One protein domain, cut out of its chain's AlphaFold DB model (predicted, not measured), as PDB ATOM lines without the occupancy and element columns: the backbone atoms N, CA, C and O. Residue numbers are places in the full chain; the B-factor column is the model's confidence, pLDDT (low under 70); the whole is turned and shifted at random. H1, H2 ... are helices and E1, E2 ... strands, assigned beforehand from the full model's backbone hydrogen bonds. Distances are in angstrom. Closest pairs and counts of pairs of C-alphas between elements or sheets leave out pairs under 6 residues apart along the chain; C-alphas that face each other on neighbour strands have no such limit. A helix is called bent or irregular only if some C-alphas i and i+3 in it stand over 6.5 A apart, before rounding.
ATOM      1  N   LYS A  88     106.145 112.231 126.590       88.50
ATOM      2  CA  LYS A  88     106.467 112.556 127.993       88.50
ATOM      3  C   LYS A  88     106.205 111.390 128.944       88.50
ATOM      4  O   LYS A  88     106.924 111.217 129.924       88.50
ATOM      5  N   LEU A  89     105.158 110.605 128.678       91.06
ATOM      6  CA  LEU A  89     104.850 109.431 129.487       91.06
ATOM      7  C   LEU A  89     105.892 108.338 129.254       91.06
ATOM      8  O   LEU A  89     106.385 107.771 130.225       91.06
ATOM      9  N   ARG A  90     106.216 108.067 127.985       90.12
ATOM     10  CA  ARG A  90     107.202 107.052 127.596       90.12
ATOM     11  C   ARG A  90     108.577 107.364 128.173       90.12
ATOM     12  O   ARG A  90     109.125 106.511 128.859       90.12
ATOM     13  N   ASP A  91     109.062 108.589 127.986       88.19
ATOM     14  CA  ASP A  91     110.384 109.019 128.448       88.19
ATOM     15  C   ASP A  91     110.494 108.917 129.970       88.19
ATOM     16  O   ASP A  91     111.440 108.332 130.484       88.19
ATOM     17  N   ARG A  92     109.478 109.377 130.711       90.62
ATOM     18  CA  ARG A  92     109.459 109.263 132.176       90.62
ATOM     19  C   ARG A  92     109.447 107.802 132.647       90.62
ATOM     20  O   ARG A  92     110.134 107.474 133.612       90.62
ATOM     21  N   VAL A  93     108.665 106.920 132.006       93.06
ATOM     22  CA  VAL A  93     108.682 105.478 132.331       93.06
ATOM     23  C   VAL A  93     110.062 104.894 132.042       93.06
ATOM     24  O   VAL A  93     110.614 104.223 132.905       93.06
ATOM     25  N   ALA A  94     110.620 105.153 130.859       92.25
ATOM     26  CA  ALA A  94     111.914 104.629 130.443       92.25
ATOM     27  C   ALA A  94     113.045 105.096 131.367       92.25
ATOM     28  O   ALA A  94     113.848 104.275 131.800       92.25
ATOM     29  N   GLN A  95     113.049 106.376 131.745       91.19
ATOM     30  CA  GLN A  95     114.003 106.942 132.696       91.19
ATOM     31  C   GLN A  95     113.927 106.279 134.063       91.19
ATOM     32  O   GLN A  95     114.962 105.968 134.649       91.19
ATOM     33  N   GLN A  96     112.716 106.025 134.558       93.19
ATOM     34  CA  GLN A  96     112.535 105.326 135.824       93.19
ATOM     35  C   GLN A  96     112.945 103.850 135.723       93.19
ATOM     36  O   GLN A  96     113.538 103.318 136.651       93.19
ATOM     37  N   LEU A  97     112.638 103.177 134.609       95.06
ATOM     38  CA  LEU A  97     113.045 101.790 134.385       95.06
ATOM     39  C   LEU A  97     114.568 101.669 134.332       95.06
ATOM     40  O   LEU A  97     115.122 100.827 135.031       95.06
ATOM     41  N   GLY A  98     115.239 102.530 133.565       93.38
ATOM     42  CA  GLY A  98     116.684 102.476 133.353       93.38
ATOM     43  C   GLY A  98     117.506 102.470 134.639       93.38
ATOM     44  O   GLY A  98     118.531 101.800 134.692       93.38
ATOM     45  N   THR A  99     117.039 103.146 135.692       91.50
ATOM     46  CA  THR A  99     117.755 103.244 136.974       91.50
ATOM     47  C   THR A  99     117.493 102.095 137.942       91.50
ATOM     48  O   THR A  99     118.185 101.998 138.952       91.50
ATOM     49  N   MET A 100     116.496 101.243 137.686       92.69
ATOM     50  CA  MET A 100     116.087 100.225 138.660       92.69
ATOM     51  C   MET A 100     116.003  98.810 138.113       92.69
ATOM     52  O   MET A 100     116.050  97.881 138.912       92.69
ATOM     53  N   VAL A 101     115.858  98.621 136.797       95.56
ATOM     54  CA  VAL A 101     115.747  97.279 136.219       95.56
ATOM     55  C   VAL A 101     116.962  96.428 136.570       95.56
ATOM     56  O   VAL A 101     118.110  96.872 136.534       95.56
ATOM     57  N   VAL A 102     116.699  95.160 136.862       96.19
ATOM     58  CA  VAL A 102     117.729  94.148 137.097       96.19
ATOM     59  C   VAL A 102     117.542  93.004 136.115       96.19
ATOM     60  O   VAL A 102     116.460  92.816 135.556       96.19
ATOM     61  N   TYR A 103     118.593  92.223 135.890       97.19
ATOM     62  CA  TYR A 103     118.440  90.956 135.190       97.19
ATOM     63  C   TYR A 103     117.823  89.902 136.111       97.19
ATOM     64  O   TYR A 103     118.114  89.858 137.307       97.19
ATOM     65  N   LYS A 104     117.018  89.011 135.529       96.38
ATOM     66  CA  LYS A 104     116.541  87.790 136.179       96.38
ATOM     67  C   LYS A 104     117.731  86.981 136.674       96.38
ATOM     68  O   LYS A 104     118.711  86.787 135.940       96.38
ATOM     69  N   SER A 105     117.614  86.452 137.886       91.75
ATOM     70  CA  SER A 105     118.613  85.539 138.438       91.75
ATOM     71  C   SER A 105     118.799  84.328 137.518       91.75
ATOM     72  O   SER A 105     117.827  83.713 137.080       91.75
ATOM     73  N   GLY A 106     120.052  84.011 137.186       92.50
ATOM     74  CA  GLY A 106     120.403  82.903 136.292       92.50
ATOM     75  C   GLY A 106     120.200  83.166 134.795       92.50
ATOM     76  O   GLY A 106     120.467  82.273 133.994       92.50
ATOM     77  N   SER A 107     119.761  84.363 134.391       95.56
ATOM     78  CA  SER A 107     119.708  84.719 132.967       95.56
ATOM     79  C   SER A 107     121.114  84.804 132.351       95.56
ATOM     80  O   SER A 107     122.072  85.158 133.049       95.56
ATOM     81  N   PRO A 108     121.270  84.542 131.038       94.31
ATOM     82  CA  PRO A 108     122.556  84.687 130.356       94.31
ATOM     83  C   PRO A 108     123.154  86.092 130.498       94.31
ATOM     84  O   PRO A 108     124.366  86.227 130.668       94.31
ATOM     85  N   SER A 109     122.321  87.138 130.478       94.00
ATOM     86  CA  SER A 109     122.786  88.519 130.653       94.00
ATOM     87  C   SER A 109     123.292  88.834 132.067       94.00
ATOM     88  O   SER A 109     124.120  89.727 132.209       94.00
ATOM     89  N   ALA A 110     122.879  88.075 133.090       93.56
ATOM     90  CA  ALA A 110     123.375  88.209 134.463       93.56
ATOM     91  C   ALA A 110     124.705  87.465 134.721       93.56
ATOM     92  O   ALA A 110     125.223  87.482 135.844       93.56
ATOM     93  N   ALA A 111     125.262  86.774 133.718       91.50
ATOM     94  CA  ALA A 111     126.482  85.989 133.880       91.50
ATOM     95  C   ALA A 111     127.645  86.849 134.408       91.50
ATOM     96  O   ALA A 111     127.917  87.942 133.912       91.50
ATOM     97  N   GLY A 112     128.336  86.344 135.434       89.69
ATOM     98  CA  GLY A 112     129.440  87.061 136.077       89.69
ATOM     99  C   GLY A 112     129.015  88.258 136.937       89.69
ATOM    100  O   GLY A 112     129.856  89.098 137.233       89.69
ATOM    101  N   GLY A 113     127.737  88.353 137.328       90.62
ATOM    102  CA  GLY A 113     127.228  89.459 138.150       90.62
ATOM    103  C   GLY A 113     127.007  90.754 137.367       90.62
ATOM    104  O   GLY A 113     126.932  91.830 137.957       90.62
ATOM    105  N   ARG A 114     126.926  90.652 136.038       92.56
ATOM    106  CA  ARG A 114     126.689  91.782 135.145       92.56
ATOM    107  C   ARG A 114     125.308  92.387 135.378       92.56
ATOM    108  O   ARG A 114     124.335  91.663 135.581       92.56
ATOM    109  N   THR A 115     125.225  93.713 135.328       94.88
ATOM    110  CA  THR A 115     123.978  94.463 135.540       94.88
ATOM    111  C   THR A 115     123.510  95.155 134.257       94.88
ATOM    112  O   THR A 115     124.337  95.447 133.388       94.88
ATOM    113  N   PRO A 116     122.206  95.479 134.128       95.81
ATOM    114  CA  PRO A 116     121.724  96.291 133.012       95.81
ATOM    115  C   PRO A 116     122.446  97.635 132.910       95.81
ATOM    116  O   PRO A 116     122.777  98.060 131.810       95.81
ATOM    117  N   GLN A 117     122.774  98.260 134.048       94.81
ATOM    118  CA  GLN A 117     123.583  99.480 134.096       94.81
ATOM    119  C   GLN A 117     124.900  99.322 133.328       94.81
ATOM    120  O   GLN A 117     125.213 100.149 132.476       94.81
ATOM    121  N   GLN A 118     125.665  98.268 133.620       94.81
ATOM    122  CA  GLN A 118     126.962  98.048 132.979       94.81
ATOM    123  C   GLN A 118     126.813  97.833 131.469       94.81
ATOM    124  O   GLN A 118     127.644  98.311 130.701       94.81
ATOM    125  N   ASP A 119     125.747  97.154 131.041       95.50
ATOM    126  CA  ASP A 119     125.469  96.934 129.621       95.50
ATOM    127  C   ASP A 119     125.039  98.216 128.903       95.50
ATOM    128  O   ASP A 119     125.491  98.452 127.781       95.50
ATOM    129  N   ILE A 120     124.222  99.064 129.537       96.44
ATOM    130  CA  ILE A 120     123.839 100.373 128.992       96.44
ATOM    131  C   ILE A 120     125.065 101.284 128.886       96.44
ATOM    132  O   ILE A 120     125.281 101.893 127.842       96.44
ATOM    133  N   GLU A 121     125.890 101.370 129.933       95.94
ATOM    134  CA  GLU A 121     127.093 102.212 129.947       95.94
ATOM    135  C   GLU A 121     128.129 101.734 128.915       95.94
ATOM    136  O   GLU A 121     128.712 102.549 128.197       95.94
ATOM    137  N   ALA A 122     128.309 100.418 128.756       95.19
ATOM    138  CA  ALA A 122     129.164  99.857 127.711       95.19
ATOM    139  C   ALA A 122     128.622 100.148 126.300       95.19
ATOM    140  O   ALA A 122     129.372 100.553 125.411       95.19
ATOM    141  N   TRP A 123     127.314  99.981 126.094       96.19
ATOM    142  CA  TRP A 123     126.634 100.297 124.835       96.19
ATOM    143  C   TRP A 123     126.674 101.790 124.491       96.19
ATOM    144  O   TRP A 123     126.786 102.160 123.317       96.19
ATOM    145  N   PHE A 124     126.598 102.647 125.508       97.00
ATOM    146  CA  PHE A 124     126.735 104.091 125.384       97.00
ATOM    147  C   PHE A 124     128.162 104.444 124.960       97.00
ATOM    148  O   PHE A 124     128.359 105.158 123.981       97.00
ATOM    149  N   ALA A 125     129.169 103.866 125.619       96.00
ATOM    150  CA  ALA A 125     130.568 104.132 125.305       96.00
ATOM    151  C   ALA A 125     131.013 103.604 123.924       96.00
ATOM    152  O   ALA A 125     132.007 104.076 123.372       96.00
ATOM    153  N   ALA A 126     130.289 102.638 123.349       96.56
ATOM    154  CA  ALA A 126     130.632 102.012 122.072       96.56
ATOM    155  C   ALA A 126     130.444 102.925 120.845       96.56
ATOM    156  O   ALA A 126     131.026 102.647 119.795       96.56
ATOM    157  N   LYS A 127     129.641 103.993 120.949       95.69
ATOM    158  CA  LYS A 127     129.383 104.931 119.848       95.69
ATOM    159  C   LYS A 127     129.654 106.384 120.307       95.69
ATOM    160  O   LYS A 127     128.940 106.876 121.180       95.69
ATOM    161  N   PRO A 128     130.663 107.080 119.738       95.81
ATOM    162  CA  PRO A 128     131.103 108.414 120.177       95.81
ATOM    163  C   PRO A 128     130.016 109.495 120.251       95.81
ATOM    164  O   PRO A 128     130.061 110.361 121.120       95.81
ATOM    165  N   ASP A 129     129.055 109.437 119.338       95.56
ATOM    166  CA  ASP A 129     128.020 110.433 119.059       95.56
ATOM    167  C   ASP A 129     126.658 110.111 119.699       95.56
ATOM    168  O   ASP A 129     125.696 110.844 119.489       95.56
ATOM    169  N   ARG A 130     126.580 109.085 120.563       94.56
ATOM    170  CA  ARG A 130     125.343 108.660 121.254       94.56
ATOM    171  C   ARG A 130     124.557 109.796 121.884       94.56
ATOM    172  O   ARG A 130     123.334 109.827 121.793       94.56
ATOM    173  N   VAL A 131     125.257 110.695 122.565       95.69
ATOM    174  CA  VAL A 131     124.621 111.805 123.273       95.69
ATOM    175  C   VAL A 131     123.998 112.818 122.306       95.69
ATOM    176  O   VAL A 131     122.945 113.372 122.606       95.69
ATOM    177  N   ALA A 132     124.597 113.005 121.127       95.50
ATOM    178  CA  ALA A 132     124.047 113.854 120.080       95.50
ATOM    179  C   ALA A 132     122.831 113.196 119.409       95.50
ATOM    180  O   ALA A 132     121.810 113.866 119.273       95.50
ATOM    181  N   ASP A 133     122.901 111.898 119.080       92.75
ATOM    182  CA  ASP A 133     121.761 111.149 118.519       92.75
ATOM    183  C   ASP A 133     120.541 111.206 119.450       92.75
ATOM    184  O   ASP A 133     119.424 111.511 119.042       92.75
ATOM    185  N   TRP A 134     120.761 110.941 120.741       92.44
ATOM    186  CA  TRP A 134     119.704 110.999 121.748       92.44
ATOM    187  C   TRP A 134     119.089 112.394 121.848       92.44
ATOM    188  O   TRP A 134     117.866 112.526 121.953       92.44
ATOM    189  N   ALA A 135     119.925 113.434 121.786       92.75
ATOM    190  CA  ALA A 135     119.460 114.807 121.848       92.75
ATOM    191  C   ALA A 135     118.638 115.217 120.616       92.75
ATOM    192  O   ALA A 135     117.717 116.018 120.755       92.75
ATOM    193  N   SER A 136     118.938 114.678 119.428       89.56
ATOM    194  CA  SER A 136     118.159 114.950 118.216       89.56
ATOM    195  C   SER A 136     116.868 114.136 118.122       89.56
ATOM    196  O   SER A 136     115.882 114.629 117.577       89.56
ATOM    197  N   ASP A 137     116.858 112.912 118.657       85.62
ATOM    198  CA  ASP A 137     115.732 111.982 118.510       85.62
ATOM    199  C   ASP A 137     114.625 112.192 119.559       85.62
ATOM    200  O   ASP A 137     113.467 111.833 119.322       85.62
ATOM    201  N   SER A 138     114.938 112.797 120.713       82.44
ATOM    202  CA  SER A 138     113.950 113.129 121.749       82.44
ATOM    203  C   SER A 138     113.627 114.624 121.776       82.44
ATOM    204  O   SER A 138     114.471 115.468 122.054       82.44
ATOM    205  N   SER A 139     112.349 114.961 121.585       77.25
ATOM    206  CA  SER A 139     111.850 116.339 121.713       77.25
ATOM    207  C   SER A 139     111.499 116.744 123.151       77.25
ATOM    208  O   SER A 139     111.083 117.878 123.391       77.25
ATOM    209  N   VAL A 140     111.628 115.828 124.117       83.38
ATOM    210  CA  VAL A 140     111.177 116.032 125.502       83.38
ATOM    211  C   VAL A 140     112.328 115.928 126.493       83.38
ATOM    212  O   VAL A 140     112.475 116.814 127.335       83.38
ATOM    213  N   ALA A 141     113.125 114.861 126.424       85.69
ATOM    214  CA  ALA A 141     114.115 114.558 127.451       85.69
ATOM    215  C   ALA A 141     115.278 115.571 127.508       85.69
ATOM    216  O   ALA A 141     115.593 116.015 128.614       85.69
ATOM    217  N   PRO A 142     115.872 116.034 126.388       90.50
ATOM    218  CA  PRO A 142     116.957 117.017 126.439       90.50
ATOM    219  C   PRO A 142     116.503 118.387 126.973       90.50
ATOM    220  O   PRO A 142     117.134 118.887 127.907       90.50
ATOM    221  N   PRO A 143     115.375 118.978 126.515       89.19
ATOM    222  CA  PRO A 143     114.837 120.191 127.135       89.19
ATOM    223  C   PRO A 143     114.509 120.025 128.622       89.19
ATOM    224  O   PRO A 143     114.653 120.974 129.384       89.19
ATOM    225  N   ALA A 144     114.060 118.838 129.048       87.12
ATOM    226  CA  ALA A 144     113.829 118.550 130.462       87.12
ATOM    227  C   ALA A 144     115.142 118.462 131.255       87.12
ATOM    228  O   ALA A 144     115.197 118.962 132.372       87.12
ATOM    229  N   TRP A 145     116.203 117.892 130.673       89.56
ATOM    230  CA  TRP A 145     117.532 117.837 131.285       89.56
ATOM    231  C   TRP A 145     118.119 119.232 131.522       89.56
ATOM    232  O   TRP A 145     118.605 119.516 132.614       89.56
ATOM    233  N   ALA A 146     117.982 120.132 130.544       89.75
ATOM    234  CA  ALA A 146     118.401 121.532 130.661       89.75
ATOM    235  C   ALA A 146     117.636 122.323 131.745       89.75
ATOM    236  O   ALA A 146     118.038 123.428 132.094       89.75
ATOM    237  N   LYS A 147     116.530 121.760 132.249       86.75
ATOM    238  CA  LYS A 147     115.607 122.342 133.234       86.75
ATOM    239  C   LYS A 147     115.673 121.671 134.605       86.75
ATOM    240  O   LYS A 147     114.821 121.944 135.453       86.75
ATOM    241  N   ILE A 148     116.599 120.734 134.808       75.75
ATOM    242  CA  ILE A 148     116.777 120.089 136.107       75.75
ATOM    243  C   ILE A 148     117.261 121.175 137.080       75.75
ATOM    244  O   ILE A 148     118.405 121.597 136.991       75.75
ATOM    245  N   ASP A 149     116.357 121.582 137.980       62.09
ATOM    246  CA  ASP A 149     116.456 122.618 139.027       62.09
ATOM    247  C   ASP A 149     115.681 123.922 138.726       62.09
ATOM    248  O   ASP A 149     116.052 124.744 137.894       62.09
ATOM    249  N   PHE A 150     114.575 124.100 139.457       55.38
ATOM    250  CA  PHE A 150     113.848 125.367 139.579       55.38
ATOM    251  C   PHE A 150     113.520 125.656 141.051       55.38
ATOM    252  O   PHE A 150     112.366 125.917 141.401       55.38
ATOM    253  N   ALA A 151     114.528 125.600 141.931       42.81
ATOM    254  CA  ALA A 151     114.428 126.173 143.273       42.81
ATOM    255  C   ALA A 151     115.791 126.624 143.846       42.81
ATOM    256  O   ALA A 151     116.303 125.991 144.767       42.81
ATOM    257  N   ASN A 152     116.324 127.750 143.332       51.12
ATOM    258  CA  ASN A 152     117.057 128.846 144.027       51.12
ATOM    259  C   ASN A 152     118.086 129.588 143.133       51.12
ATOM    260  O   ASN A 152     118.669 130.577 143.573       51.12
ATOM    261  N   ASP A 153     118.246 129.185 141.870       59.81
ATOM    262  CA  ASP A 153     118.915 129.926 140.789       59.81
ATOM    263  C   ASP A 153     118.015 129.952 139.524       59.81
ATOM    264  O   ASP A 153     116.903 129.420 139.526       59.81
ATOM    265  N   LYS A 154     118.409 130.677 138.463       70.94
ATOM    266  CA  LYS A 154     117.531 130.916 137.295       70.94
ATOM    267  C   LYS A 154     117.350 129.669 136.413       70.94
ATOM    268  O   LYS A 154     116.289 129.545 135.799       70.94
ATOM    269  N   TYR A 155     118.363 128.803 136.317       76.44
ATOM    270  CA  TYR A 155     118.414 127.698 135.348       76.44
ATOM    271  C   TYR A 155     119.062 126.397 135.862       76.44
ATOM    272  O   TYR A 155     119.239 125.467 135.069       76.44
ATOM    273  N   GLY A 156     119.439 126.306 137.137       85.25
ATOM    274  CA  GLY A 156     120.150 125.148 137.662       85.25
ATOM    275  C   GLY A 156     121.566 124.982 137.126       85.25
ATOM    276  O   GLY A 156     122.011 125.662 136.200       85.25
ATOM    277  N   ILE A 157     122.268 123.976 137.650       88.75
ATOM    278  CA  ILE A 157     123.635 123.662 137.218       88.75
ATOM    279  C   ILE A 157     123.709 123.264 135.734       88.75
ATOM    280  O   ILE A 157     124.664 123.636 135.051       88.75
ATOM    281  N   GLN A 158     122.716 122.532 135.212       91.38
ATOM    282  CA  GLN A 158     122.665 122.136 133.801       91.38
ATOM    283  C   GLN A 158     122.435 123.338 132.889       91.38
ATOM    284  O   GLN A 158     123.163 123.520 131.910       91.38
ATOM    285  N   GLY A 159     121.440 124.169 133.197       90.94
ATOM    286  CA  GLY A 159     121.123 125.314 132.359       90.94
ATOM    287  C   GLY A 159     122.192 126.406 132.423       90.94
ATOM    288  O   GLY A 159     122.524 126.999 131.392       90.94
ATOM    289  N   ASP A 160     122.823 126.608 133.581       90.44
ATOM    290  CA  ASP A 160     123.983 127.494 133.716       90.44
ATOM    291  C   ASP A 160     125.187 126.977 132.920       90.44
ATOM    292  O   ASP A 160     125.890 127.763 132.284       90.44
ATOM    293  N   TYR A 161     125.402 125.657 132.882       93.19
ATOM    294  CA  TYR A 161     126.461 125.050 132.075       93.19
ATOM    295  C   TYR A 161     126.250 125.276 130.573       93.19
ATOM    296  O   TYR A 161     127.186 125.679 129.881       93.19
ATOM    297  N   ILE A 162     125.018 125.112 130.078       94.56
ATOM    298  CA  ILE A 162     124.667 125.430 128.682       94.56
ATOM    299  C   ILE A 162     124.847 126.929 128.415       94.56
ATOM    300  O   ILE A 162     125.423 127.311 127.401       94.56
ATOM    301  N   THR A 163     124.398 127.789 129.332       92.00
ATOM    302  CA  THR A 163     124.529 129.249 129.190       92.00
ATOM    303  C   THR A 163     125.996 129.670 129.127       92.00
ATOM    304  O   THR A 163     126.360 130.559 128.359       92.00
ATOM    305  N   GLN A 164     126.856 129.034 129.924       93.38
ATOM    306  CA  GLN A 164     128.288 129.294 129.907       93.38
ATOM    307  C   GLN A 164     128.937 128.795 128.611       93.38
ATOM    308  O   GLN A 164     129.720 129.535 128.026       93.38
ATOM    309  N   TRP A 165     128.577 127.597 128.139       95.56
ATOM    310  CA  TRP A 165     129.010 127.067 126.843       95.56
ATOM    311  C   TRP A 165     128.604 127.986 125.678       95.56
ATOM    312  O   TRP A 165     129.415 128.252 124.791       95.56
ATOM    313  N   ALA A 166     127.387 128.534 125.708       95.31
ATOM    314  CA  ALA A 166     126.856 129.383 124.644       95.31
ATOM    315  C   ALA A 166     127.630 130.704 124.464       95.31
ATOM    316  O   ALA A 166     127.650 131.255 123.366       95.31
ATOM    317  N   LYS A 167     128.321 131.197 125.505       94.62
ATOM    318  CA  LYS A 167     129.191 132.388 125.401       94.62
ATOM    319  C   LYS A 167     130.357 132.179 124.437       94.62
ATOM    320  O   LYS A 167     130.784 133.137 123.800       94.62
ATOM    321  N   ASP A 168     130.828 130.940 124.318       95.19
ATOM    322  CA  ASP A 168     131.915 130.554 123.416       95.19
ATOM    323  C   ASP A 168     131.397 130.089 122.036       95.19
ATOM    324  O   ASP A 168     132.196 129.740 121.170       95.19
ATOM    325  N   HIS A 169     130.072 130.092 121.821       95.38
ATOM    326  CA  HIS A 169     129.397 129.636 120.595       95.38
ATOM    327  C   HIS A 169     128.373 130.680 120.091       95.38
ATOM    328  O   HIS A 169     127.168 130.404 120.036       95.38
ATOM    329  N   PRO A 170     128.812 131.911 119.756       94.75
ATOM    330  CA  PRO A 170     127.910 132.979 119.317       94.75
ATOM    331  C   PRO A 170     127.167 132.644 118.014       94.75
ATOM    332  O   PRO A 170     126.042 133.103 117.822       94.75
ATOM    333  N   ASP A 171     127.751 131.801 117.161       95.00
ATOM    334  CA  ASP A 171     127.158 131.301 115.919       95.00
ATOM    335  C   ASP A 171     125.827 130.574 116.159       95.00
ATOM    336  O   ASP A 171     124.857 130.789 115.431       95.00
ATOM    337  N   VAL A 172     125.739 129.789 117.237       94.12
ATOM    338  CA  VAL A 172     124.515 129.066 117.612       94.12
ATOM    339  C   VAL A 172     123.411 130.036 118.048       94.12
ATOM    340  O   VAL A 172     122.239 129.841 117.718       94.12
ATOM    341  N   ILE A 173     123.766 131.108 118.765       93.31
ATOM    342  CA  ILE A 173     122.800 132.134 119.185       93.31
ATOM    343  C   ILE A 173     122.297 132.930 117.978       93.31
ATOM    344  O   ILE A 173     121.100 133.207 117.880       93.31
ATOM    345  N   GLU A 174     123.181 133.285 117.048       92.81
ATOM    346  CA  GLU A 174     122.803 133.964 115.807       92.81
ATOM    347  C   GLU A 174     121.863 133.106 114.952       92.81
ATOM    348  O   GLU A 174     120.843 133.604 114.463       92.81
ATOM    349  N   GLU A 175     122.154 131.810 114.816       92.94
ATOM    350  CA  GLU A 175     121.294 130.867 114.103       92.94
ATOM    351  C   GLU A 175     119.916 130.750 114.766       92.94
ATOM    352  O   GLU A 175     118.889 130.829 114.083       92.94
ATOM    353  N   TRP A 176     119.870 130.660 116.099       93.69
ATOM    354  CA  TRP A 176     118.610 130.638 116.835       93.69
ATOM    355  C   TRP A 176     117.804 131.926 116.636       93.69
ATOM    356  O   TRP A 176     116.608 131.856 116.346       93.69
ATOM    357  N   LYS A 177     118.441 133.101 116.730       92.50
ATOM    358  CA  LYS A 177     117.786 134.405 116.518       92.50
ATOM    359  C   LYS A 177     117.226 134.524 115.106       92.50
ATOM    360  O   LYS A 177     116.115 135.012 114.919       92.50
ATOM    361  N   LYS A 178     117.956 134.024 114.108       92.94
ATOM    362  CA  LYS A 178     117.489 133.980 112.719       92.94
ATOM    363  C   LYS A 178     116.269 133.072 112.550       92.94
ATOM    364  O   LYS A 178     115.353 133.423 111.809       92.94
ATOM    365  N   ALA A 179     116.248 131.924 113.226       92.69
ATOM    366  CA  ALA A 179     115.122 130.992 113.200       92.69
ATOM    367  C   ALA A 179     113.901 131.478 114.009       92.69
ATOM    368  O   ALA A 179     112.790 131.020 113.757       92.69
ATOM    369  N   ASN A 180     114.096 132.410 114.948       92.94
ATOM    370  CA  ASN A 180     113.073 132.945 115.852       92.94
ATOM    371  C   ASN A 180     112.980 134.479 115.744       92.94
ATOM    372  O   ASN A 180     112.980 135.182 116.753       92.94
ATOM    373  N   ALA A 181     112.931 135.008 114.518       90.12
ATOM    374  CA  ALA A 181     112.956 136.452 114.261       90.12
ATOM    375  C   ALA A 181     111.760 137.225 114.865       90.12
ATOM    376  O   ALA A 181     111.794 138.449 114.954       90.12
ATOM    377  N   ASP A 182     110.702 136.518 115.262       91.12
ATOM    378  CA  ASP A 182     109.522 137.030 115.955       91.12
ATOM    379  C   ASP A 182     109.715 137.183 117.476       91.12
ATOM    380  O   ASP A 182     108.908 137.847 118.131       91.12
ATOM    381  N   LYS A 183     110.777 136.603 118.047       88.00
ATOM    382  CA  LYS A 183     111.086 136.679 119.480       88.00
ATOM    383  C   LYS A 183     112.111 137.772 119.767       88.00
ATOM    384  O   LYS A 183     113.113 137.915 119.076       88.00
ATOM    385  N   THR A 184     111.877 138.515 120.846       79.56
ATOM    386  CA  THR A 184     112.805 139.539 121.360       79.56
ATOM    387  C   THR A 184     113.687 139.037 122.502       79.56
ATOM    388  O   THR A 184     114.604 139.743 122.916       79.56
ATOM    389  N   ASP A 185     113.394 137.849 123.030       86.25
ATOM    390  CA  ASP A 185     114.126 137.247 124.140       86.25
ATOM    391  C   ASP A 185     115.406 136.549 123.652       86.25
ATOM    392  O   ASP A 185     115.462 136.034 122.535       86.25
ATOM    393  N   GLU A 186     116.425 136.492 124.509       87.56
ATOM    394  CA  GLU A 186     117.586 135.617 124.297       87.56
ATOM    395  C   GLU A 186     117.179 134.135 124.434       87.56
ATOM    396  O   GLU A 186     116.267 133.826 125.216       87.56
ATOM    397  N   PRO A 187     117.854 133.208 123.723       91.50
ATOM    398  CA  PRO A 187     117.563 131.786 123.837       91.50
ATOM    399  C   PRO A 187     117.776 131.297 125.269       91.50
ATOM    400  O   PRO A 187     118.733 131.675 125.952       91.50
ATOM    401  N   LYS A 188     116.883 130.422 125.724       92.25
ATOM    402  CA  LYS A 188     117.018 129.746 127.013       92.25
ATOM    403  C   LYS A 188     117.874 128.485 126.862       92.25
ATOM    404  O   LYS A 188     118.036 127.989 125.746       92.25
ATOM    405  N   PRO A 189     118.392 127.903 127.957       92.62
ATOM    406  CA  PRO A 189     119.169 126.668 127.882       92.62
ATOM    407  C   PRO A 189     118.453 125.531 127.145       92.62
ATOM    408  O   PRO A 189     119.068 124.831 126.344       92.62
ATOM    409  N   GLU A 190     117.141 125.378 127.343       92.06
ATOM    410  CA  GLU A 190     116.350 124.364 126.644       92.06
ATOM    411  C   GLU A 190     116.237 124.578 125.130       92.06
ATOM    412  O   GLU A 190     115.958 123.625 124.408       92.06
ATOM    413  N   ASP A 191     116.449 125.807 124.654       92.19
ATOM    414  CA  ASP A 191     116.421 126.145 123.235       92.19
ATOM    415  C   ASP A 191     117.750 125.803 122.541       92.19
ATOM    416  O   ASP A 191     117.787 125.637 121.323       92.19
ATOM    417  N   LEU A 192     118.833 125.703 123.320       95.00
ATOM    418  CA  LEU A 192     120.205 125.477 122.850       95.00
ATOM    419  C   LEU A 192     120.702 124.048 123.099       95.00
ATOM    420  O   LEU A 192     121.782 123.670 122.643       95.00
ATOM    421  N   VAL A 193     119.947 123.252 123.860       95.19
ATOM    422  CA  VAL A 193     120.406 121.967 124.403       95.19
ATOM    423  C   VAL A 193     120.800 120.953 123.324       95.19
ATOM    424  O   VAL A 193     121.759 120.206 123.502       95.19
ATOM    425  N   VAL A 194     120.112 120.940 122.179       94.94
ATOM    426  CA  VAL A 194     120.408 120.006 121.080       94.94
ATOM    427  C   VAL A 194     121.749 120.350 120.428       94.94
ATOM    428  O   VAL A 194     122.590 119.474 120.224       94.94
ATOM    429  N   GLN A 195     121.986 121.635 120.156       95.69
ATOM    430  CA  GLN A 195     123.243 122.129 119.593       95.69
ATOM    431  C   GLN A 195     124.393 121.951 120.588       95.69
ATOM    432  O   GLN A 195     125.490 121.547 120.194       95.69
ATOM    433  N   PHE A 196     124.124 122.174 121.877       96.94
ATOM    434  CA  PHE A 196     125.060 121.881 122.955       96.94
ATOM    435  C   PHE A 196     125.508 120.416 122.918       96.94
ATOM    436  O   PHE A 196     126.707 120.159 122.844       96.94
ATOM    437  N   PHE A 197     124.583 119.450 122.894       97.19
ATOM    438  CA  PHE A 197     124.949 118.030 122.866       97.19
ATOM    439  C   PHE A 197     125.675 117.622 121.577       97.19
ATOM    440  O   PHE A 197     126.611 116.823 121.631       97.19
ATOM    441  N   ALA A 198     125.317 118.212 120.432       96.31
ATOM    442  CA  ALA A 198     126.036 118.011 119.176       96.31
ATOM    443  C   ALA A 198     127.485 118.539 119.228       96.31
ATOM    444  O   ALA A 198     128.385 117.925 118.651       96.31
ATOM    445  N   SER A 199     127.728 119.660 119.916       96.75
ATOM    446  CA  SER A 199     129.078 120.187 120.170       96.75
ATOM    447  C   SER A 199     129.832 119.322 121.186       96.75
ATOM    448  O   SER A 199     130.954 118.887 120.924       96.75
ATOM    449  N   PHE A 200     129.178 118.969 122.295       97.12
ATOM    450  CA  PHE A 200     129.736 118.150 123.369       97.12
ATOM    451  C   PHE A 200     130.216 116.782 122.871       97.12
ATOM    452  O   PHE A 200     131.312 116.356 123.215       97.12
ATOM    453  N   ALA A 201     129.449 116.108 122.011       97.12
ATOM    454  CA  ALA A 201     129.844 114.817 121.446       97.12
ATOM    455  C   ALA A 201     131.136 114.888 120.608       97.12
ATOM    456  O   ALA A 201     131.887 113.914 120.542       97.12
ATOM    457  N   LYS A 202     131.419 116.038 119.976       96.50
ATOM    458  CA  LYS A 202     132.639 116.243 119.175       96.50
ATOM    459  C   LYS A 202     133.871 116.438 120.054       96.50
ATOM    460  O   LYS A 202     134.945 115.955 119.708       96.50
ATOM    461  N   THR A 203     133.731 117.153 121.169       96.44
ATOM    462  CA  THR A 203     134.841 117.446 122.092       96.44
ATOM    463  C   THR A 203     135.051 116.345 123.131       96.44
ATOM    464  O   THR A 203     136.173 116.128 123.595       96.44
ATOM    465  N   HIS A 204     133.990 115.618 123.475       97.06
ATOM    466  CA  HIS A 204     133.962 114.578 124.496       97.06
ATOM    467  C   HIS A 204     133.264 113.313 123.964       97.06
ATOM    468  O   HIS A 204     132.178 112.956 124.428       97.06
ATOM    469  N   PRO A 205     133.882 112.613 122.995       97.25
ATOM    470  CA  PRO A 205     133.288 111.427 122.389       97.25
ATOM    471  C   PRO A 205     132.998 110.350 123.438       97.25
ATOM    472  O   PRO A 205     133.852 110.055 124.278       97.25
ATOM    473  N   ALA A 206     131.810 109.740 123.361       96.31
ATOM    474  CA  ALA A 206     131.367 108.665 124.256       96.31
ATOM    475  C   ALA A 206     131.373 109.056 125.753       96.31
ATOM    476  O   ALA A 206     131.604 108.223 126.635       96.31
ATOM    477  N   LYS A 207     131.128 110.338 126.052       97.50
ATOM    478  CA  LYS A 207     130.981 110.864 127.416       97.50
ATOM    479  C   LYS A 207     129.603 111.478 127.627       97.50
ATOM    480  O   LYS A 207     128.928 111.874 126.680       97.50
ATOM    481  N   TRP A 208     129.230 111.602 128.892       96.62
ATOM    482  CA  TRP A 208     128.045 112.311 129.362       96.62
ATOM    483  C   TRP A 208     128.454 113.550 130.176       96.62
ATOM    484  O   TRP A 208     129.415 113.451 130.937       96.62
ATOM    485  N   PRO A 209     127.774 114.705 130.060       96.38
ATOM    486  CA  PRO A 209     127.970 115.840 130.964       96.38
ATOM    487  C   PRO A 209     127.319 115.560 132.333       96.38
ATOM    488  O   PRO A 209     126.216 116.023 132.622       96.38
ATOM    489  N   GLY A 210     127.996 114.776 133.173       93.94
ATOM    490  CA  GLY A 210     127.506 114.351 134.488       93.94
ATOM    491  C   GLY A 210     127.852 115.334 135.601       93.94
ATOM    492  O   GLY A 210     128.835 116.069 135.514       93.94
ATOM    493  N   VAL A 211     127.050 115.347 136.668       91.69
ATOM    494  CA  VAL A 211     127.290 116.204 137.840       91.69
ATOM    495  C   VAL A 211     128.253 115.502 138.795       91.69
ATOM    496  O   VAL A 211     127.910 114.502 139.418       91.69
ATOM    497  N   VAL A 212     129.450 116.059 138.950       91.12
ATOM    498  CA  VAL A 212     130.485 115.583 139.872       91.12
ATOM    499  C   VAL A 212     130.483 116.448 141.132       91.12
ATOM    500  O   VAL A 212     130.612 117.674 141.072       91.12
ATOM    501  N   GLU A 213     130.340 115.805 142.291       90.69
ATOM    502  CA  GLU A 213     130.414 116.459 143.599       90.69
ATOM    503  C   GLU A 213     131.821 116.323 144.188       90.69
ATOM    504  O   GLU A 213     132.364 115.228 144.310       90.69
ATOM    505  N   THR A 214     132.418 117.443 144.590       86.94
ATOM    506  CA  THR A 214     133.714 117.469 145.280       86.94
ATOM    507  C   THR A 214     133.538 118.050 146.673       86.94
ATOM    508  O   THR A 214     133.097 119.191 146.824       86.94
ATOM    509  N   LYS A 215     133.903 117.277 147.701       88.81
ATOM    510  CA  LYS A 215     133.933 117.745 149.089       88.81
ATOM    511  C   LYS A 215     135.297 118.366 149.393       88.81
ATOM    512  O   LYS A 215     136.321 117.693 149.320       88.81
ATOM    513  N   LYS A 216     135.310 119.653 149.726       84.62
ATOM    514  CA  LYS A 216     136.510 120.387 150.142       84.62
ATOM    515  C   LYS A 216     136.908 120.021 151.574       84.62
ATOM    516  O   LYS A 216     136.112 119.489 152.346       84.62
ATOM    517  N   ALA A 217     138.152 120.341 151.934       81.75
ATOM    518  CA  ALA A 217     138.706 120.082 153.266       81.75
ATOM    519  C   ALA A 217     137.948 120.803 154.401       81.75
ATOM    520  O   ALA A 217     137.961 120.334 155.533       81.75
ATOM    521  N   ASP A 218     137.257 121.902 154.093       85.81
ATOM    522  CA  ASP A 218     136.390 122.641 155.022       85.81
ATOM    523  C   ASP A 218     134.992 122.006 155.201       85.81
ATOM    524  O   ASP A 218     134.169 122.515 155.956       85.81
ATOM    525  N   GLY A 219     134.718 120.885 154.523       82.38
ATOM    526  CA  GLY A 219     133.428 120.200 154.540       82.38
ATOM    527  C   GLY A 219     132.424 120.703 153.496       82.38
ATOM    528  O   GLY A 219     131.375 120.076 153.345       82.38
ATOM    529  N   THR A 220     132.745 121.759 152.743       87.06
ATOM    530  CA  THR A 220     131.888 122.336 151.696       87.06
ATOM    531  C   THR A 220     131.815 121.423 150.471       87.06
ATOM    532  O   THR A 220     132.844 120.968 149.971       87.06
ATOM    533  N   VAL A 221     130.612 121.184 149.940       85.38
ATOM    534  CA  VAL A 221     130.401 120.405 148.706       85.38
ATOM    535  C   VAL A 221     130.212 121.352 147.524       85.38
ATOM    536  O   VAL A 221     129.342 122.216 147.551       85.38
ATOM    537  N   THR A 222     131.015 121.184 146.476       87.12
ATOM    538  CA  THR A 222     130.836 121.884 145.198       87.12
ATOM    539  C   THR A 222     130.395 120.907 144.123       87.12
ATOM    540  O   THR A 222     131.020 119.857 143.973       87.12
ATOM    541  N   LYS A 223     129.357 121.264 143.361       89.38
ATOM    542  CA  LYS A 223     128.869 120.489 142.216       89.38
ATOM    543  C   LYS A 223     129.349 121.131 140.921       89.38
ATOM    544  O   LYS A 223     129.293 122.353 140.791       89.38
ATOM    545  N   LYS A 224     129.817 120.325 139.973       90.81
ATOM    546  CA  LYS A 224     130.246 120.791 138.651       90.81
ATOM    547  C   LYS A 224     129.889 119.755 137.594       90.81
ATOM    548  O   LYS A 224     129.940 118.566 137.874       90.81
ATOM    549  N   ILE A 225     129.558 120.206 136.389       92.88
ATOM    550  CA  ILE A 225     129.375 119.308 135.251       92.88
ATOM    551  C   ILE A 225     130.728 118.975 134.622       92.88
ATOM    552  O   ILE A 225     131.495 119.874 134.268       92.88
ATOM    553  N   GLU A 226     131.005 117.679 134.483       94.88
ATOM    554  CA  GLU A 226     132.225 117.150 133.877       94.88
ATOM    555  C   GLU A 226     131.916 115.978 132.924       94.88
ATOM    556  O   GLU A 226     130.903 115.295 133.089       94.88
ATOM    557  N   PRO A 227     132.766 115.719 131.912       97.00
ATOM    558  CA  PRO A 227     132.592 114.570 131.029       97.00
ATOM    559  C   PRO A 227     132.864 113.248 131.761       97.00
ATOM    560  O   PRO A 227     134.009 112.923 132.082       97.00
ATOM    561  N   VAL A 228     131.823 112.445 131.973       96.06
ATOM    562  CA  VAL A 228     131.878 111.154 132.677       96.06
ATOM    563  C   VAL A 228     131.520 109.984 131.759       96.06
ATOM    564  O   VAL A 228     130.948 110.164 130.685       96.06
ATOM    565  N   THR A 229     131.884 108.766 132.165       93.62
ATOM    566  CA  THR A 229     131.529 107.507 131.469       93.62
ATOM    567  C   THR A 229     130.478 106.684 132.198       93.62
ATOM    568  O   THR A 229     129.993 105.707 131.645       93.62
ATOM    569  N   SER A 230     130.169 107.041 133.442       92.50
ATOM    570  CA  SER A 230     129.206 106.352 134.294       92.50
ATOM    571  C   SER A 230     128.465 107.404 135.105       92.50
ATOM    572  O   SER A 230     129.089 108.278 135.705       92.50
ATOM    573  N   ASP A 231     127.140 107.356 135.030       92.44
ATOM    574  CA  ASP A 231     126.206 108.282 135.663       92.44
ATOM    575  C   ASP A 231     124.817 107.626 135.639       92.44
ATOM    576  O   ASP A 231     124.456 106.963 134.661       92.44
ATOM    577  N   ALA A 232     124.008 107.835 136.675       90.50
ATOM    578  CA  ALA A 232     122.627 107.354 136.696       90.50
ATOM    579  C   ALA A 232     121.792 107.933 135.536       90.50
ATOM    580  O   ALA A 232     120.865 107.287 135.048       90.50
ATOM    581  N   GLN A 233     122.138 109.126 135.047       92.25
ATOM    582  CA  GLN A 233     121.514 109.750 133.885       92.25
ATOM    583  C   GLN A 233     121.855 109.055 132.564       92.25
ATOM    584  O   GLN A 233     121.040 109.105 131.645       92.25
ATOM    585  N   ILE A 234     122.997 108.364 132.457       94.94
ATOM    586  CA  ILE A 234     123.263 107.502 131.293       94.94
ATOM    587  C   ILE A 234     122.251 106.349 131.288       94.94
ATOM    588  O   ILE A 234     121.656 106.031 130.265       94.94
ATOM    589  N   GLN A 235     121.988 105.755 132.447       93.69
ATOM    590  CA  GLN A 235     121.043 104.646 132.550       93.69
ATOM    591  C   GLN A 235     119.611 105.105 132.272       93.69
ATOM    592  O   GLN A 235     118.900 104.479 131.491       93.69
ATOM    593  N   SER A 236     119.193 106.225 132.868       92.19
ATOM    594  CA  SER A 236     117.830 106.731 132.714       92.19
ATOM    595  C   SER A 236     117.547 107.216 131.288       92.19
ATOM    596  O   SER A 236     116.548 106.829 130.685       92.19
ATOM    597  N   ASN A 237     118.425 108.029 130.703       92.88
ATOM    598  CA  ASN A 237     118.142 108.664 129.416       92.88
ATOM    599  C   ASN A 237     118.261 107.707 128.228       92.88
ATOM    600  O   ASN A 237     117.597 107.918 127.214       92.88
ATOM    601  N   PHE A 238     119.078 106.656 128.348       94.75
ATOM    602  CA  PHE A 238     119.417 105.793 127.218       94.75
ATOM    603  C   PHE A 238     118.810 104.390 127.280       94.75
ATOM    604  O   PHE A 238     118.981 103.628 126.331       94.75
ATOM    605  N   PHE A 239     118.065 104.040 128.332       94.88
ATOM    606  CA  PHE A 239     117.460 102.710 128.471       94.88
ATOM    607  C   PHE A 239     116.575 102.304 127.278       94.88
ATOM    608  O   PHE A 239     116.727 101.197 126.758       94.88
ATOM    609  N   ASP A 240     115.686 103.188 126.806       91.69
ATOM    610  CA  ASP A 240     114.794 102.873 125.672       91.69
ATOM    611  C   ASP A 240     115.576 102.726 124.357       91.69
ATOM    612  O   ASP A 240     115.302 101.820 123.567       91.69
ATOM    613  N   LEU A 241     116.599 103.563 124.137       93.06
ATOM    614  CA  LEU A 241     117.456 103.462 122.952       93.06
ATOM    615  C   LEU A 241     118.290 102.178 122.980       93.06
ATOM    616  O   LEU A 241     118.432 101.517 121.951       93.06
ATOM    617  N   TRP A 242     118.804 101.803 124.151       95.12
ATOM    618  CA  TRP A 242     119.538 100.561 124.354       95.12
ATOM    619  C   TRP A 242     118.681  99.339 124.025       95.12
ATOM    620  O   TRP A 242     119.109  98.488 123.251       95.12
ATOM    621  N   LEU A 243     117.441  99.274 124.517       94.31
ATOM    622  CA  LEU A 243     116.530  98.173 124.182       94.31
ATOM    623  C   LEU A 243     116.008  98.210 122.741       94.31
ATOM    624  O   LEU A 243     115.592  97.177 122.210       94.31
ATOM    625  N   SER A 244     116.025  99.377 122.102       92.25
ATOM    626  CA  SER A 244     115.651  99.526 120.694       92.25
ATOM    627  C   SER A 244     116.760  99.080 119.736       92.25
ATOM    628  O   SER A 244     116.471  98.762 118.581       92.25
ATOM    629  N   ASP A 245     118.011  99.011 120.200       94.12
ATOM    630  CA  ASP A 245     119.145  98.531 119.415       94.12
ATOM    631  C   ASP A 245     118.978  97.033 119.079       94.12
ATOM    632  O   ASP A 245     118.835  96.209 119.991       94.12
ATOM    633  N   PRO A 246     119.016  96.627 117.792       94.38
ATOM    634  CA  PRO A 246     118.859  95.228 117.397       94.38
ATOM    635  C   PRO A 246     119.817  94.259 118.100       94.38
ATOM    636  O   PRO A 246     119.442  93.108 118.327       94.38
ATOM    637  N   ALA A 247     121.021  94.709 118.470       92.88
ATOM    638  CA  ALA A 247     122.006  93.877 119.159       92.88
ATOM    639  C   ALA A 247     121.654  93.613 120.636       92.88
ATOM    640  O   ALA A 247     122.130  92.634 121.211       92.88
ATOM    641  N   TYR A 248     120.813  94.453 121.245       93.06
ATOM    642  CA  TYR A 248     120.487  94.405 122.676       93.06
ATOM    643  C   TYR A 248     119.003  94.143 122.947       93.06
ATOM    644  O   TYR A 248     118.650  93.746 124.053       93.06
ATOM    645  N   LYS A 249     118.134  94.250 121.935       91.38
ATOM    646  CA  LYS A 249     116.688  94.009 122.035       91.38
ATOM    647  C   LYS A 249     116.321  92.674 122.692       91.38
ATOM    648  O   LYS A 249     115.334  92.591 123.421       91.38
ATOM    649  N   THR A 250     117.102  91.621 122.460       91.38
ATOM    650  CA  THR A 250     116.865  90.296 123.059       91.38
ATOM    651  C   THR A 250     117.080  90.280 124.573       91.38
ATOM    652  O   THR A 250     116.437  89.486 125.258       91.38
ATOM    653  N   LYS A 251     117.886  91.202 125.122       93.19
ATOM    654  CA  LYS A 251     118.107  91.332 126.570       93.19
ATOM    655  C   LYS A 251     116.854  91.740 127.331       93.19
ATOM    656  O   LYS A 251     116.780  91.480 128.527       93.19
ATOM    657  N   ALA A 252     115.842  92.298 126.662       93.19
ATOM    658  CA  ALA A 252     114.547  92.563 127.281       93.19
ATOM    659  C   ALA A 252     113.924  91.296 127.898       93.19
ATOM    660  O   ALA A 252     113.268  91.378 128.933       93.19
ATOM    661  N   ALA A 253     114.156  90.118 127.306       94.81
ATOM    662  CA  ALA A 253     113.670  88.849 127.848       94.81
ATOM    663  C   ALA A 253     114.385  88.438 129.149       94.81
ATOM    664  O   ALA A 253     113.794  87.730 129.971       94.81
ATOM    665  N   ASP A 254     115.616  88.908 129.349       96.69
ATOM    666  CA  ASP A 254     116.433  88.635 130.532       96.69
ATOM    667  C   ASP A 254     116.154  89.617 131.678       96.69
ATOM    668  O   ASP A 254     116.542  89.342 132.809       96.69
ATOM    669  N   LEU A 255     115.486  90.747 131.421       96.88
ATOM    670  CA  LEU A 255     115.122  91.713 132.459       96.88
ATOM    671  C   LEU A 255     114.025  91.164 133.374       96.88
ATOM    672  O   LEU A 255     113.069  90.523 132.924       96.88
TER     673      LEU A 255
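Overview. This is residues 88 to 255 of the 353 residues of the protein "Potassium-transporting ATPase C chain" of Fimbriiglobus ruber (UniProt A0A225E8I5). Two groups of short helices lie next to each other along the longest axis, one round H8 and one round H9, and the long two-stranded hairpin E1 E2 rises from between them. H4, H5 and H6 pack on H8, with H7 at that end; H1 and H3 pack on H9, with H10 and H2 toward the opposite end. The helices that touch are mostly crossed. The printed part has 168 residues, with ten named helices and two named strands in the order H1 to H8, E1, E2, H9, H10; the sheet is antiparallel and the class mostly helix. The whole is compact, with a radius of gyration of the C-alphas of 17.8 A and spans of 58 by 45 by 29 A.

Arrangement. E1, residues 208 to 215, and E2, residues 221 to 228, form an antiparallel hairpin at 151 degrees, with N 210 and O 226 at 3.0 A and N 214 and O 222 at 2.9 A, both within hydrogen-bond range. E2 bends by 64 degrees at residue 225. The closest C-alphas of E2 and H6, residues 156 to 167, are those of Ile 225 and Tyr 161, 7.2 A. H8, residues 189 to 203, is near E1 and touches H6 at Pro 189 and Gly 159, the closest C-alphas, 5.1 A, at a steep tilt of 69 degrees, only just short of about perpendicular. H8 touches H4, residues 130 to 137, at Ala 198 and Ala 132, closest C-alphas 4.7 A, at a shallow tilt of 34 degrees, only just short of steep, opposite ways. With residues 189 to 194 alone H8 touches H5, residues 141 to 145; the closest C-alphas, Glu 190 and Pro 143, are 4.5 A apart. H7, residues 170 to 179, is close but not clearly touching H8, closest C-alphas Val 172 and Gln 195, 7.3 A. H9, residues 232 to 244, is apart from H8. With residues 235 to 240 alone it touches H1, residues 88 to 98, about perpendicular at 74 degrees, closest C-alphas Ser 236 and Gln 95, 3.8 A. It touches H3, residues 116 to 125, about perpendicular at 84 degrees, closest C-alphas Gln 235 and Gln 117, 6.0 A. H10, residues 249 to 253, touches H9 only at the corner, closest C-alphas Lys 249 and Leu 243, 4.7 A. H2, residues 108 to 113, is close but not clearly touching H10, closest C-alphas Ser 109 and Lys 251, 6.8 A. Each O i to N i+4 pair is within hydrogen-bond range in H1, H3, H4, H5 and H7; the counts are 7 of 8 in H6, 8 of 11 in H8, 7 of 9 in H9, 0 of 2 in H2 and 0 of 1 in H10, where O i to N i+3 gives 2 of 3 in H2 and 2 of 2 in H10.

Along the chain. From first to last C-alpha E1 measures 21.3 A, E2 18.6 A, H8 and H9 19.1 A each, H6 16.9 A and H1 15.3 A. H1 begins at C-alpha 88 (106.467, 112.556, 127.993), E1 ends at C-alpha 215 (133.933, 117.745, 149.089) and H10 ends at C-alpha 253 (113.670, 88.849, 127.848). H2, H8 and H9 are irregular: C-alphas 109 and 112 are 8.7 A apart, 191 and 194 7.6 A, and 237 and 240 7.7 A.

Size, cuts and confidence. The two C-alphas farthest apart, Gly 106 and Thr 184, are 59.1 A from each other. Residues 178 to 184, of which 178 and 179 belong to H7, stand free. The printed part has no cut and no long link. Its mean pLDDT is 91.1; residues 149 to 153 are under 70.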